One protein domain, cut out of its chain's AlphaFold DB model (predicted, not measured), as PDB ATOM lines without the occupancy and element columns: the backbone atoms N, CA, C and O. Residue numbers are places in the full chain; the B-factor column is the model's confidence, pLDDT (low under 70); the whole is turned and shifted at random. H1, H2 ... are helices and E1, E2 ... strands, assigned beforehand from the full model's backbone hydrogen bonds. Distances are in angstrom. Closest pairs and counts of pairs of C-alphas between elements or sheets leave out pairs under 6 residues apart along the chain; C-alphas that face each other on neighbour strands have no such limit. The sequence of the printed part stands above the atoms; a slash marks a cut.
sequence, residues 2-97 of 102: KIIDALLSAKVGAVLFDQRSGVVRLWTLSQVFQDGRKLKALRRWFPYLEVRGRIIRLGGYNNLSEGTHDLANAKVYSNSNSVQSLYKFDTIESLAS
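What this domain is: This is residues 2 to 97 of the 102 residues of an uncharacterized protein of Parcubacteria group bacterium GW2011_GWF1_43_9 (UniProt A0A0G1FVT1). A strongly twisted sheet of four strands has the long helix H4 running slantwise over one face and the shorter H1 over the opposite face. H3 and the short H5 gather toward one end of the domain, and H6 sits toward the other end beside the edge strand E1, reached by a last stretch that pairs with E1 through residues 87 to 88. The printed part has 96 residues with six named helices and four named strands, in the order H1 E1 E2 H2 H3 E3 E4 H4 H5 H6. The sheet's order is E1 - E2 - E4 - E3, all antiparallel, and the class is mixed, helices and strands. The whole is compact, with a radius of gyration of the C-alphas of 12.1 A and spans of 34 by 25 by 19 A.

How they stand to each other: Begin at H1, residues 3 to 9, which is on the sheet of E1, residues 14 to 20, E2, residues 23 to 29, E4, residues 55 to 61, and E3, residues 50 to 52. H1 lies over E2 at a height over the sheet of 7.9 A, and the C-alphas of Leu 7 and Leu 29 are their closest, 6.6 A apart. Next you meet the hairpin of E1 and E2, where N 16 and O 27 are within hydrogen-bond range at 2.9 A. Between E2 and E4, look at N 58 and O 26, 2.8 A apart. E3 and E4 form another hairpin, with N 50 and O 57 at 2.9 A. H2, residues 30 to 33, lies over E4 on the face opposite to H1. Residues 36 to 45 are H3, also on the sheet; E2, H2 with H3, and E3 make a split strand-helix-strand unit, two strands running the same way with E4 between them in the sheet, and its crossover is right-handed. H4, residues 64 to 77, is on the same face as H2, over E2 and E4 at a height over the sheet of 9.5 A; its line stands at 43 degrees to E4 on the local plane, slantwise to the strands. The closest C-alphas of H4 and E4 are those of Gly 67 and Tyr 61, 5.7 A apart. H5, residues 81 to 84, is not on the sheet; it touches H3, closest at the C-alphas of Ser 82 and Lys 38, 6.2 A apart. With residues 74 to 76 of H4 alone, H4 and H5 touch only at the corner, closest at the C-alphas of Lys 75 and Gln 84, 4.6 A apart. H6, residues 92 to 97, is on the sheet, and its closest C-alpha to E1 is that of Ser 97, 5.5 A from that of Asp 18. H4 and H6 are apart. In H1, H4 and H6 every O i to N i+4 pair is within hydrogen-bond range; in H3 it is 5 of 6, and H2 and H5 are too short for such a pair.

Where its parts are: Find C-alpha 3 at (188.001, 160.376, 146.296), where H1 begins. E1 measures 19.5 A from first to last C-alpha, E2 19.7 A, and E4 17.6 A. H3 measures 14.7 A. Find C-alpha 64 at (186.423, 151.736, 160.194); from there H4 runs 20.0 A to C-alpha 77 at (189.865, 166.808, 172.936). H6 ends at C-alpha 97, (184.669, 151.037, 149.160).

The domain as a whole: The two C-alphas farthest apart are those of Arg 37 and Ala 96, at 34.4 A. The printed part has no cut and no long link; the link from H5 to H6 is short, and the others are tight. The mean pLDDT of the printed part is 89.6, and residue 93, in H6, is under 70.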
ATOM      1  N   LYS A   2     186.494 159.800 141.708       76.94
ATOM      2  CA  LYS A   2     187.763 159.794 142.466       76.94
ATOM      3  C   LYS A   2     187.490 160.380 143.857       76.94
ATOM      4  O   LYS A   2     186.711 161.316 143.971       76.94
ATOM      5  N   ILE A   3     188.144 159.878 144.907       78.25
ATOM      6  CA  ILE A   3     188.001 160.376 146.296       78.25
ATOM      7  C   ILE A   3     188.122 161.905 146.418       78.25
ATOM      8  O   ILE A   3     187.473 162.537 147.246       78.25
ATOM      9  N   ILE A   4     188.934 162.494 145.540       82.81
ATOM     10  CA  ILE A   4     189.138 163.935 145.420       82.81
ATOM     11  C   ILE A   4     187.850 164.639 144.982       82.81
ATOM     12  O   ILE A   4     187.508 165.651 145.575       82.81
ATOM     13  N   ASP A   5     187.121 164.110 143.999       87.12
ATOM     14  CA  ASP A   5     185.898 164.734 143.475       87.12
ATOM     15  C   ASP A   5     184.810 164.782 144.560       87.12
ATOM     16  O   ASP A   5     184.194 165.823 144.786       87.12
ATOM     17  N   ALA A   6     184.655 163.683 145.307       86.88
ATOM     18  CA  ALA A   6     183.741 163.606 146.444       86.88
ATOM     19  C   ALA A   6     184.099 164.635 147.528       86.88
ATOM     20  O   ALA A   6     183.235 165.375 147.991       86.88
ATOM     21  N   LEU A   7     185.382 164.739 147.887       89.06
ATOM     22  CA  LEU A   7     185.849 165.726 148.861       89.06
ATOM     23  C   LEU A   7     185.677 167.169 148.373       89.06
ATOM     24  O   LEU A   7     185.323 168.031 149.170       89.06
ATOM     25  N   LEU A   8     185.901 167.441 147.083       88.62
ATOM     26  CA  LEU A   8     185.717 168.769 146.489       88.62
ATOM     27  C   LEU A   8     184.244 169.203 146.457       88.62
ATOM     28  O   LEU A   8     183.977 170.397 146.552       88.62
ATOM     29  N   SER A   9     183.303 168.260 146.360       88.75
ATOM     30  CA  SER A   9     181.862 168.539 146.477       88.75
ATOM     31  C   SER A   9     181.370 168.721 147.921       88.75
ATOM     32  O   SER A   9     180.241 169.161 148.140       88.75
ATOM     33  N   ALA A  10     182.192 168.371 148.912       88.69
ATOM     34  CA  ALA A  10     181.804 168.382 150.313       88.69
ATOM     35  C   ALA A  10     182.046 169.748 150.974       88.69
ATOM     36  O   ALA A  10     182.821 170.580 150.496       88.69
ATOM     37  N   LYS A  11     181.415 169.977 152.133       88.88
ATOM     38  CA  LYS A  11     181.738 171.151 152.949       88.88
ATOM     39  C   LYS A  11     183.155 171.021 153.514       88.88
ATOM     40  O   LYS A  11     183.681 169.929 153.735       88.88
ATOM     41  N   VAL A  12     183.770 172.172 153.775       87.06
ATOM     42  CA  VAL A  12     185.065 172.275 154.458       87.06
ATOM     43  C   VAL A  12     185.059 171.439 155.743       87.06
ATOM     44  O   VAL A  12     184.116 171.518 156.524       87.06
ATOM     45  N   GLY A  13     186.113 170.645 155.945       90.00
ATOM     46  CA  GLY A  13     186.236 169.732 157.088       90.00
ATOM     47  C   GLY A  13     185.742 168.305 156.823       90.00
ATOM     48  O   GLY A  13     185.907 167.444 157.682       90.00
ATOM     49  N   ALA A  14     185.196 168.011 155.640       94.31
ATOM     50  CA  ALA A  14     184.812 166.651 155.282       94.31
ATOM     51  C   ALA A  14     185.988 165.666 155.395       94.31
ATOM     52  O   ALA A  14     187.099 165.937 154.920       94.31
ATOM     53  N   VAL A  15     185.714 164.515 156.006       94.75
ATOM     54  CA  VAL A  15     186.612 163.368 156.109       94.75
ATOM     55  C   VAL A  15     185.945 162.173 155.448       94.75
ATOM     56  O   VAL A  15     184.935 161.672 155.943       94.75
ATOM     57  N   LEU A  16     186.515 161.716 154.338       93.31
ATOM     58  CA  LEU A  16     186.049 160.538 153.616       93.31
ATOM     59  C   LEU A  16     186.874 159.320 154.019       93.31
ATOM     60  O   LEU A  16     188.097 159.410 154.155       93.31
ATOM     61  N   PHE A  17     186.200 158.187 154.167       92.00
ATOM     62  CA  PHE A  17     186.821 156.911 154.492       92.00
ATOM     63  C   PHE A  17     186.850 156.015 153.250       92.00
ATOM     64  O   PHE A  17     185.831 155.859 152.579       92.00
ATOM     65  N   ASP A  18     187.997 155.422 152.934       90.00
ATOM     66  CA  ASP A  18     188.099 154.351 151.937       90.00
ATOM     67  C   ASP A  18     188.821 153.139 152.519       90.00
ATOM     68  O   ASP A  18     189.577 153.270 153.480       90.00
ATOM     69  N   GLN A  19     188.598 151.955 151.951       88.44
ATOM     70  CA  GLN A  19     189.366 150.762 152.292       88.44
ATOM     71  C   GLN A  19     190.086 150.242 151.054       88.44
ATOM     72  O   GLN A  19     189.496 150.062 149.989       88.44
ATOM     73  N   ARG A  20     191.389 149.986 151.184       86.31
ATOM     74  CA  ARG A  20     192.183 149.390 150.107       86.31
ATOM     75  C   ARG A  20     193.308 148.549 150.681       86.31
ATOM     76  O   ARG A  20     194.089 149.038 151.497       86.31
ATOM     77  N   SER A  21     193.409 147.310 150.201       86.62
ATOM     78  CA  SER A  21     194.419 146.339 150.648       86.62
ATOM     79  C   SER A  21     194.382 146.112 152.167       86.62
ATOM     80  O   SER A  21     195.419 146.122 152.815       86.62
ATOM     81  N   GLY A  22     193.179 145.985 152.740       86.44
ATOM     82  CA  GLY A  22     192.990 145.744 154.177       86.44
ATOM     83  C   GLY A  22     193.164 146.968 155.083       86.44
ATOM     84  O   GLY A  22     192.941 146.855 156.278       86.44
ATOM     85  N   VAL A  23     193.510 148.138 154.537       90.19
ATOM     86  CA  VAL A  23     193.711 149.366 155.321       90.19
ATOM     87  C   VAL A  23     192.582 150.350 155.058       90.19
ATOM     88  O   VAL A  23     192.355 150.732 153.905       90.19
ATOM     89  N   VAL A  24     191.922 150.802 156.124       92.00
ATOM     90  CA  VAL A  24     190.971 151.918 156.101       92.00
ATOM     91  C   VAL A  24     191.733 153.232 156.197       92.00
ATOM     92  O   VAL A  24     192.567 153.402 157.078       92.00
ATOM     93  N   ARG A  25     191.477 154.186 155.305       93.25
ATOM     94  CA  ARG A  25     192.180 155.475 155.283       93.25
ATOM     95  C   ARG A  25     191.191 156.616 155.360       93.25
ATOM     96  O   ARG A  25     190.076 156.528 154.859       93.25
ATOM     97  N   LEU A  26     191.646 157.699 155.975       94.31
ATOM     98  CA  LEU A  26     190.865 158.910 156.197       94.31
ATOM     99  C   LEU A  26     191.450 160.023 155.353       94.31
ATOM    100  O   LEU A  26     192.651 160.290 155.431       94.31
ATOM    101  N   TRP A  27     190.602 160.697 154.590       94.31
ATOM    102  CA  TRP A  27     191.020 161.720 153.646       94.31
ATOM    103  C   TRP A  27     190.266 163.016 153.871       94.31
ATOM    104  O   TRP A  27     189.048 163.005 153.987       94.31
ATOM    105  N   THR A  28     190.977 164.137 153.875       94.88
ATOM    106  CA  THR A  28     190.376 165.477 153.905       94.88
ATOM    107  C   THR A  28     191.069 166.411 152.913       94.88
ATOM    108  O   THR A  28     192.141 166.090 152.398       94.88
ATOM    109  N   LEU A  29     190.473 167.566 152.615       93.56
ATOM    110  CA  LEU A  29     191.079 168.560 151.727       93.56
ATOM    111  C   LEU A  29     192.197 169.329 152.435       93.56
ATOM    112  O   LEU A  29     192.026 169.829 153.545       93.56
ATOM    113  N   SER A  30     193.328 169.510 151.751       90.62
ATOM    114  CA  SER A  30     194.477 170.240 152.297       90.62
ATOM    115  C   SER A  30     194.257 171.751 152.377       90.62
ATOM    116  O   SER A  30     194.894 172.405 153.200       90.62
ATOM    117  N   GLN A  31     193.329 172.309 151.586       86.44
ATOM    118  CA  GLN A  31     193.067 173.756 151.513       86.44
ATOM    119  C   GLN A  31     192.781 174.394 152.882       86.44
ATOM    120  O   GLN A  31     193.177 175.522 153.153       86.44
ATOM    121  N   VAL A  32     192.147 173.638 153.780       80.31
ATOM    122  CA  VAL A  32     191.751 174.097 155.121       80.31
ATOM    123  C   VAL A  32     192.956 174.194 156.067       80.31
ATOM    124  O   VAL A  32     192.917 174.925 157.058       80.31
ATOM    125  N   PHE A  33     194.041 173.487 155.738       86.62
ATOM    126  CA  PHE A  33     195.228 173.279 156.568       86.62
ATOM    127  C   PHE A  33     196.507 173.844 155.933       86.62
ATOM    128  O   PHE A  33     197.600 173.444 156.319       86.62
ATOM    129  N   GLN A  34     196.392 174.770 154.973       79.94
ATOM    130  CA  GLN A  34     197.559 175.417 154.350       79.94
ATOM    131  C   GLN A  34     198.355 176.288 155.331       79.94
ATOM    132  O   GLN A  34     199.558 176.469 155.165       79.94
ATOM    133  N   ASP A  35     197.705 176.784 156.385       86.31
ATOM    134  CA  ASP A  35     198.389 177.410 157.514       86.31
ATOM    135  C   ASP A  35     199.140 176.345 158.332       86.31
ATOM    136  O   ASP A  35     198.543 175.404 158.868       86.31
ATOM    137  N   GLY A  36     200.455 176.531 158.483       85.69
ATOM    138  CA  GLY A  36     201.324 175.648 159.256       85.69
ATOM    139  C   GLY A  36     200.861 175.428 160.702       85.69
ATOM    140  O   GLY A  36     201.082 174.346 161.248       85.69
ATOM    141  N   ARG A  37     200.156 176.385 161.325       90.44
ATOM    142  CA  ARG A  37     199.567 176.202 162.667       90.44
ATOM    143  C   ARG A  37     198.441 175.174 162.655       90.44
ATOM    144  O   ARG A  37     198.392 174.309 163.531       90.44
ATOM    145  N   LYS A  38     197.563 175.238 161.652       91.25
ATOM    146  CA  LYS A  38     196.446 174.299 161.481       91.25
ATOM    147  C   LYS A  38     196.960 172.904 161.151       91.25
ATOM    148  O   LYS A  38     196.510 171.935 161.758       91.25
ATOM    149  N   LEU A  39     197.957 172.800 160.272       91.56
ATOM    150  CA  LEU A  39     198.595 171.520 159.965       91.56
ATOM    151  C   LEU A  39     199.306 170.927 161.190       91.56
ATOM    152  O   LEU A  39     199.212 169.727 161.431       91.56
ATOM    153  N   LYS A  40     199.974 171.755 162.003       92.31
ATOM    154  CA  LYS A  40     200.594 171.316 163.263       92.31
ATOM    155  C   LYS A  40     199.554 170.814 164.266       92.31
ATOM    156  O   LYS A  40     199.797 169.806 164.921       92.31
ATOM    157  N   ALA A  41     198.403 171.480 164.377       92.06
ATOM    158  CA  ALA A  41     197.298 171.008 165.209       92.06
ATOM    159  C   ALA A  41     196.756 169.657 164.720       92.06
ATOM    160  O   ALA A  41     196.535 168.765 165.532       92.06
ATOM    161  N   LEU A  42     196.624 169.486 163.403       93.25
ATOM    162  CA  LEU A  42     196.219 168.228 162.784       93.25
ATOM    163  C   LEU A  42     197.227 167.105 163.083       93.25
ATOM    164  O   LEU A  42     196.830 166.036 163.529       93.25
ATOM    165  N   ARG A  43     198.537 167.369 162.941       93.88
ATOM    166  CA  ARG A  43     199.620 166.400 163.219       93.88
ATOM    167  C   ARG A  43     199.671 165.917 164.665       93.88
ATOM    168  O   ARG A  43     200.147 164.816 164.897       93.88
ATOM    169  N   ARG A  44     199.205 166.711 165.632       93.06
ATOM    170  CA  ARG A  44     199.145 166.280 167.041       93.06
ATOM    171  C   ARG A  44     198.169 165.124 167.255       93.06
ATOM    172  O   ARG A  44     198.430 164.284 168.101       93.06
ATOM    173  N   TRP A  45     197.077 165.104 166.494       92.88
ATOM    174  CA  TRP A  45     196.038 164.071 166.572       92.88
ATOM    175  C   TRP A  45     196.233 162.963 165.543       92.88
ATOM    176  O   TRP A  45     195.895 161.816 165.786       92.88
ATOM    177  N   PHE A  46     196.823 163.315 164.406       94.62
ATOM    178  CA  PHE A  46     197.062 162.429 163.281       94.62
ATOM    179  C   PHE A  46     198.572 162.410 162.980       94.62
ATOM    180  O   PHE A  46     199.023 163.041 162.016       94.62
ATOM    181  N   PRO A  47     199.392 161.748 163.821       92.69
ATOM    182  CA  PRO A  47     200.855 161.827 163.740       92.69
ATOM    183  C   PRO A  47     201.407 161.300 162.412       92.69
ATOM    184  O   PRO A  47     202.396 161.822 161.897       92.69
ATOM    185  N   TYR A  48     200.712 160.334 161.812       92.38
ATOM    186  CA  TYR A  48     201.070 159.722 160.533       92.38
ATOM    187  C   TYR A  48     200.419 160.403 159.326       92.38
ATOM    188  O   TYR A  48     200.372 159.812 158.245       92.38
ATOM    189  N   LEU A  49     199.896 161.627 159.483       94.94
ATOM    190  CA  LEU A  49     199.258 162.293 158.359       94.94
ATOM    191  C   LEU A  49     200.253 162.597 157.236       94.94
ATOM    192  O   LEU A  49     201.386 163.047 157.459       94.94
ATOM    193  N   GLU A  50     199.772 162.443 156.008       94.69
ATOM    194  CA  GLU A  50     200.511 162.703 154.779       94.69
ATOM    195  C   GLU A  50     199.767 163.723 153.929       94.69
ATOM    196  O   GLU A  50     198.602 163.529 153.577       94.69
ATOM    197  N   VAL A  51     200.454 164.791 153.532       93.31
ATOM    198  CA  VAL A  51     199.910 165.760 152.578       93.31
ATOM    199  C   VAL A  51     200.235 165.285 151.164       93.31
ATOM    200  O   VAL A  51     201.394 165.051 150.833       93.31
ATOM    201  N   ARG A  52     199.211 165.140 150.322       90.56
ATOM    202  CA  ARG A  52     199.319 164.688 148.929       90.56
ATOM    203  C   ARG A  52     198.610 165.682 148.012       90.56
ATOM    204  O   ARG A  52     197.462 165.490 147.614       90.56
ATOM    205  N   GLY A  53     199.290 166.783 147.698       90.50
ATOM    206  CA  GLY A  53     198.726 167.860 146.884       90.50
ATOM    207  C   GLY A  53     197.480 168.476 147.531       90.50
ATOM    208  O   GLY A  53     197.570 169.139 148.564       90.50
ATOM    209  N   ARG A  54     196.306 168.259 146.925       90.69
ATOM    210  CA  ARG A  54     195.019 168.828 147.376       90.69
ATOM    211  C   ARG A  54     194.343 168.060 148.513       90.69
ATOM    212  O   ARG A  54     193.337 168.530 149.039       90.69
ATOM    213  N   ILE A  55     194.871 166.900 148.894       92.56
ATOM    214  CA  ILE A  55     194.308 166.062 149.956       92.56
ATOM    215  C   ILE A  55     195.337 165.777 151.045       92.56
ATOM    216  O   ILE A  55     196.545 165.844 150.825       92.56
ATOM    217  N   ILE A  56     194.837 165.443 152.226       94.62
ATOM    218  CA  ILE A  56     195.602 164.960 153.366       94.62
ATOM    219  C   ILE A  56     195.061 163.583 153.723       94.62
ATOM    220  O   ILE A  56     193.857 163.438 153.938       94.62
ATOM    221  N   ARG A  57     195.948 162.592 153.809       95.06
ATOM    222  CA  ARG A  57     195.661 161.320 154.472       95.06
ATOM    223  C   ARG A  57     195.857 161.537 155.962       95.06
ATOM    224  O   ARG A  57     196.980 161.822 156.357       95.06
ATOM    225  N   LEU A  58     194.809 161.442 156.770       95.25
ATOM    226  CA  LEU A  58     194.904 161.605 158.224       95.25
ATOM    227  C   LEU A  58     195.492 160.350 158.886       95.25
ATOM    228  O   LEU A  58     196.275 160.454 159.821       95.25
ATOM    229  N   GLY A  59     195.180 159.164 158.368       94.00
ATOM    230  CA  GLY A  59     195.659 157.919 158.958       94.00
ATOM    231  C   GLY A  59     195.402 156.690 158.098       94.00
ATOM    232  O   GLY A  59     194.855 156.776 156.992       94.00
ATOM    233  N   GLY A  60     195.852 155.552 158.616       94.38
ATOM    234  CA  GLY A  60     195.566 154.210 158.127       94.38
ATOM    235  C   GLY A  60     195.214 153.326 159.321       94.38
ATOM    236  O   GLY A  60     195.956 153.325 160.296       94.38
ATOM    237  N   TYR A  61     194.097 152.618 159.234       93.25
ATOM    238  CA  TYR A  61     193.459 151.885 160.324       93.25
ATOM    239  C   TYR A  61     193.135 150.462 159.885       93.25
ATOM    240  O   TYR A  61     192.943 150.215 158.690       93.25
ATOM    241  N   ASN A  62     193.033 149.537 160.838       91.31
ATOM    242  CA  ASN A  62     192.696 148.145 160.529       91.31
ATOM    243  C   ASN A  62     191.223 148.001 160.137       91.31
ATOM    244  O   ASN A  62     190.851 147.127 159.361       91.31
ATOM    245  N   ASN A  63     190.372 148.866 160.686       90.75
ATOM    246  CA  ASN A  63     188.939 148.860 160.451       90.75
ATOM    247  C   ASN A  63     188.356 150.277 160.579       90.75
ATOM    248  O   ASN A  63     189.009 151.217 161.039       90.75
ATOM    249  N   LEU A  64     187.103 150.441 160.150       89.44
ATOM    250  CA  LEU A  64     186.423 151.736 160.194       89.44
ATOM    251  C   LEU A  64     186.157 152.212 161.627       89.44
ATOM    252  O   LEU A  64     186.100 153.421 161.849       89.44
ATOM    253  N   SER A  65     185.971 151.286 162.574       91.06
ATOM    254  CA  SER A  65     185.680 151.621 163.971       91.06
ATOM    255  C   SER A  65     186.844 152.395 164.584       91.06
ATOM    256  O   SER A  65     186.639 153.497 165.084       91.06
ATOM    257  N   GLU A  66     188.071 151.892 164.423       93.06
ATOM    258  CA  GLU A  66     189.299 152.571 164.852       93.06
ATOM    259  C   GLU A  66     189.412 153.974 164.245       93.06
ATOM    260  O   GLU A  66     189.559 154.957 164.966       93.06
ATOM    261  N   GLY A  67     189.263 154.097 162.921       92.69
ATOM    262  CA  GLY A  67     189.363 155.398 162.260       92.69
ATOM    263  C   GLY A  67     188.269 156.383 162.689       92.69
ATOM    264  O   GLY A  67     188.515 157.582 162.823       92.69
ATOM    265  N   THR A  68     187.052 155.891 162.924       92.75
ATOM    266  CA  THR A  68     185.935 156.717 163.406       92.75
ATOM    267  C   THR A  68     186.169 157.163 164.847       92.75
ATOM    268  O   THR A  68     185.900 158.319 165.176       92.75
ATOM    269  N   HIS A  69     186.701 156.275 165.687       94.50
ATOM    270  CA  HIS A  69     187.045 156.563 167.074       94.50
ATOM    271  C   HIS A  69     188.134 157.635 167.172       94.50
ATOM    272  O   HIS A  69     187.950 158.624 167.876       94.50
ATOM    273  N   ASP A  70     189.213 157.508 166.400       94.50
ATOM    274  CA  ASP A  70     190.286 158.505 166.350       94.50
ATOM    275  C   ASP A  70     189.790 159.875 165.884       94.50
ATOM    276  O   ASP A  70     190.113 160.904 166.483       94.50
ATOM    277  N   LEU A  71     188.958 159.900 164.838       95.62
ATOM    278  CA  LEU A  71     188.343 161.134 164.362       95.62
ATOM    279  C   LEU A  71     187.474 161.782 165.450       95.62
ATOM    280  O   LEU A  71     187.531 162.998 165.636       95.62
ATOM    281  N   ALA A  72     186.680 160.992 166.174       94.75
ATOM    282  CA  ALA A  72     185.853 161.484 167.269       94.75
ATOM    283  C   ALA A  72     186.708 162.016 168.431       94.75
ATOM    284  O   ALA A  72     186.485 163.142 168.875       94.75
ATOM    285  N   ASN A  73     187.726 161.270 168.865       95.00
ATOM    286  CA  ASN A  73     188.649 161.681 169.924       95.00
ATOM    287  C   ASN A  73     189.350 162.996 169.581       95.00
ATOM    288  O   ASN A  73     189.372 163.919 170.397       95.00
ATOM    289  N   ALA A  74     189.857 163.125 168.351       94.19
ATOM    290  CA  ALA A  74     190.498 164.350 167.894       94.19
ATOM    291  C   ALA A  74     189.564 165.560 168.017       94.19
ATOM    292  O   ALA A  74     189.988 166.639 168.427       94.19
ATOM    293  N   LYS A  75     188.276 165.395 167.704       94.19
ATOM    294  CA  LYS A  75     187.288 166.472 167.829       94.19
ATOM    295  C   LYS A  75     186.949 166.806 169.275       94.19
ATOM    296  O   LYS A  75     186.806 167.983 169.587       94.19
ATOM    297  N   VAL A  76     186.800 165.793 170.126       93.38
ATOM    298  CA  VAL A  76     186.410 165.963 171.534       93.38
ATOM    299  C   VAL A  76     187.496 166.691 172.321       93.38
ATOM    300  O   VAL A  76     187.190 167.579 173.110       93.38
ATOM    301  N   TYR A  77     188.762 166.344 172.093       93.25
ATOM    302  CA  TYR A  77     189.865 166.808 172.936       93.25
ATOM    303  C   TYR A  77     190.704 167.936 172.322       93.25
ATOM    304  O   TYR A  77     191.548 168.527 173.000       93.25
ATOM    305  N   SER A  78     190.515 168.260 171.042       92.31
ATOM    306  CA  SER A  78     191.217 169.382 170.423       92.31
ATOM    307  C   SER A  78     190.493 170.700 170.657       92.31
ATOM    308  O   SER A  78     189.324 170.835 170.316       92.31
ATOM    309  N   ASN A  79     191.231 171.723 171.087       90.50
ATOM    310  CA  ASN A  79     190.762 173.117 171.104       90.50
ATOM    311  C   ASN A  79     191.002 173.847 169.767       90.50
ATOM    312  O   ASN A  79     190.790 175.051 169.658       90.50
ATOM    313  N   SER A  80     191.514 173.156 168.744       90.75
ATOM    314  CA  SER A  80     191.729 173.755 167.427       90.75
ATOM    315  C   SER A  80     190.455 173.680 166.595       90.75
ATOM    316  O   SER A  80     190.047 172.586 166.205       90.75
ATOM    317  N   ASN A  81     189.907 174.837 166.209       88.56
ATOM    318  CA  ASN A  81     188.741 174.923 165.316       88.56
ATOM    319  C   ASN A  81     188.920 174.094 164.035       88.56
ATOM    320  O   ASN A  81     187.968 173.511 163.531       88.56
ATOM    321  N   SER A  82     190.144 174.004 163.506       87.81
ATOM    322  CA  SER A  82     190.429 173.231 162.293       87.81
ATOM    323  C   SER A  82     190.260 171.725 162.498       87.81
ATOM    324  O   SER A  82     189.813 171.042 161.586       87.81
ATOM    325  N   VAL A  83     190.557 171.217 163.696       92.38
ATOM    326  CA  VAL A  83     190.325 169.811 164.055       92.38
ATOM    327  C   VAL A  83     188.855 169.585 164.418       92.38
ATOM    328  O   VAL A  83     188.255 168.629 163.942       92.38
ATOM    329  N   GLN A  84     188.245 170.490 165.186       92.19
ATOM    330  CA  GLN A  84     186.829 170.396 165.568       92.19
ATOM    331  C   GLN A  84     185.884 170.444 164.359       92.19
ATOM    332  O   GLN A  84     184.845 169.785 164.361       92.19
ATOM    333  N   SER A  85     186.266 171.179 163.307       91.06
ATOM    334  CA  SER A  85     185.511 171.262 162.051       91.06
ATOM    335  C   SER A  85     185.502 169.966 161.240       91.06
ATOM    336  O   SER A  85     184.737 169.860 160.285       91.06
ATOM    337  N   LEU A  86     186.336 168.980 161.595       94.50
ATOM    338  CA  LEU A  86     186.348 167.707 160.893       94.50
ATOM    339  C   LEU A  86     185.031 166.957 161.109       94.50
ATOM    340  O   LEU A  86     184.482 166.917 162.212       94.50
ATOM    341  N   TYR A  87     184.513 166.316 160.069       93.31
ATOM    342  CA  TYR A  87     183.329 165.471 160.189       93.31
ATOM    343  C   TYR A  87     183.374 164.324 159.189       93.31
ATOM    344  O   TYR A  87     183.871 164.477 158.074       93.31
ATOM    345  N   LYS A  88     182.851 163.164 159.590       92.69
ATOM    346  CA  LYS A  88     182.715 162.016 158.694       92.69
ATOM    347  C   LYS A  88     181.727 162.368 157.586       92.69
ATOM    348  O   LYS A  88     180.592 162.743 157.868       92.69
ATOM    349  N   PHE A  89     182.180 162.276 156.344       91.38
ATOM    350  CA  PHE A  89     181.373 162.529 155.162       91.38
ATOM    351  C   PHE A  89     181.203 161.227 154.387       91.38
ATOM    352  O   PHE A  89     182.081 160.815 153.625       91.38
ATOM    353  N   ASP A  90     180.068 160.577 154.625       84.50
ATOM    354  CA  ASP A  90     179.715 159.333 153.960       84.50
ATOM    355  C   ASP A  90     179.134 159.632 152.573       84.50
ATOM    356  O   ASP A  90     178.204 160.421 152.415       84.50
ATOM    357  N   THR A  91     179.698 158.980 151.561       81.19
ATOM    358  CA  THR A  91     179.184 158.967 150.184       81.19
ATOM    359  C   THR A  91     178.869 157.532 149.795       81.19
ATOM    360  O   THR A  91     179.447 156.604 150.364       81.19
ATOM    361  N   ILE A  92     177.977 157.328 148.822       77.69
ATOM    362  CA  ILE A  92     177.621 155.982 148.341       77.69
ATOM    363  C   ILE A  92     178.889 155.219 147.927       77.69
ATOM    364  O   ILE A  92     179.049 154.046 148.251       77.69
ATOM    365  N   GLU A  93     179.836 155.899 147.286       68.00
ATOM    366  CA  GLU A  93     181.116 155.351 146.854       68.00
ATOM    367  C   GLU A  93     182.068 155.057 148.017       68.00
ATOM    368  O   GLU A  93     182.729 154.020 148.010       68.00
ATOM    369  N   SER A  94     182.133 155.932 149.026       70.69
ATOM    370  CA  SER A  94     182.897 155.689 150.258       70.69
ATOM    371  C   SER A  94     182.376 154.442 150.963       70.69
ATOM    372  O   SER A  94     183.144 153.514 151.208       70.69
ATOM    373  N   LEU A  95     181.062 154.357 151.171       74.44
ATOM    374  CA  LEU A  95     180.407 153.205 151.785       74.44
ATOM    375  C   LEU A  95     180.620 151.926 150.961       74.44
ATOM    376  O   LEU A  95     180.918 150.876 151.518       74.44
ATOM    377  N   ALA A  96     180.556 152.020 149.630       72.06
ATOM    378  CA  ALA A  96     180.828 150.899 148.735       72.06
ATOM    379  C   ALA A  96     182.310 150.488 148.683       72.06
ATOM    380  O   ALA A  96     182.605 149.364 148.282       72.06
ATOM    381  N   SER A  97     183.243 151.371 149.049       70.75
ATOM    382  CA  SER A  97     184.669 151.037 149.160       70.75
ATOM    383  C   SER A  97     185.007 150.373 150.493       70.75
ATOM    384  O   SER A  97     185.917 149.553 150.547       70.75
TER     385      SER A  97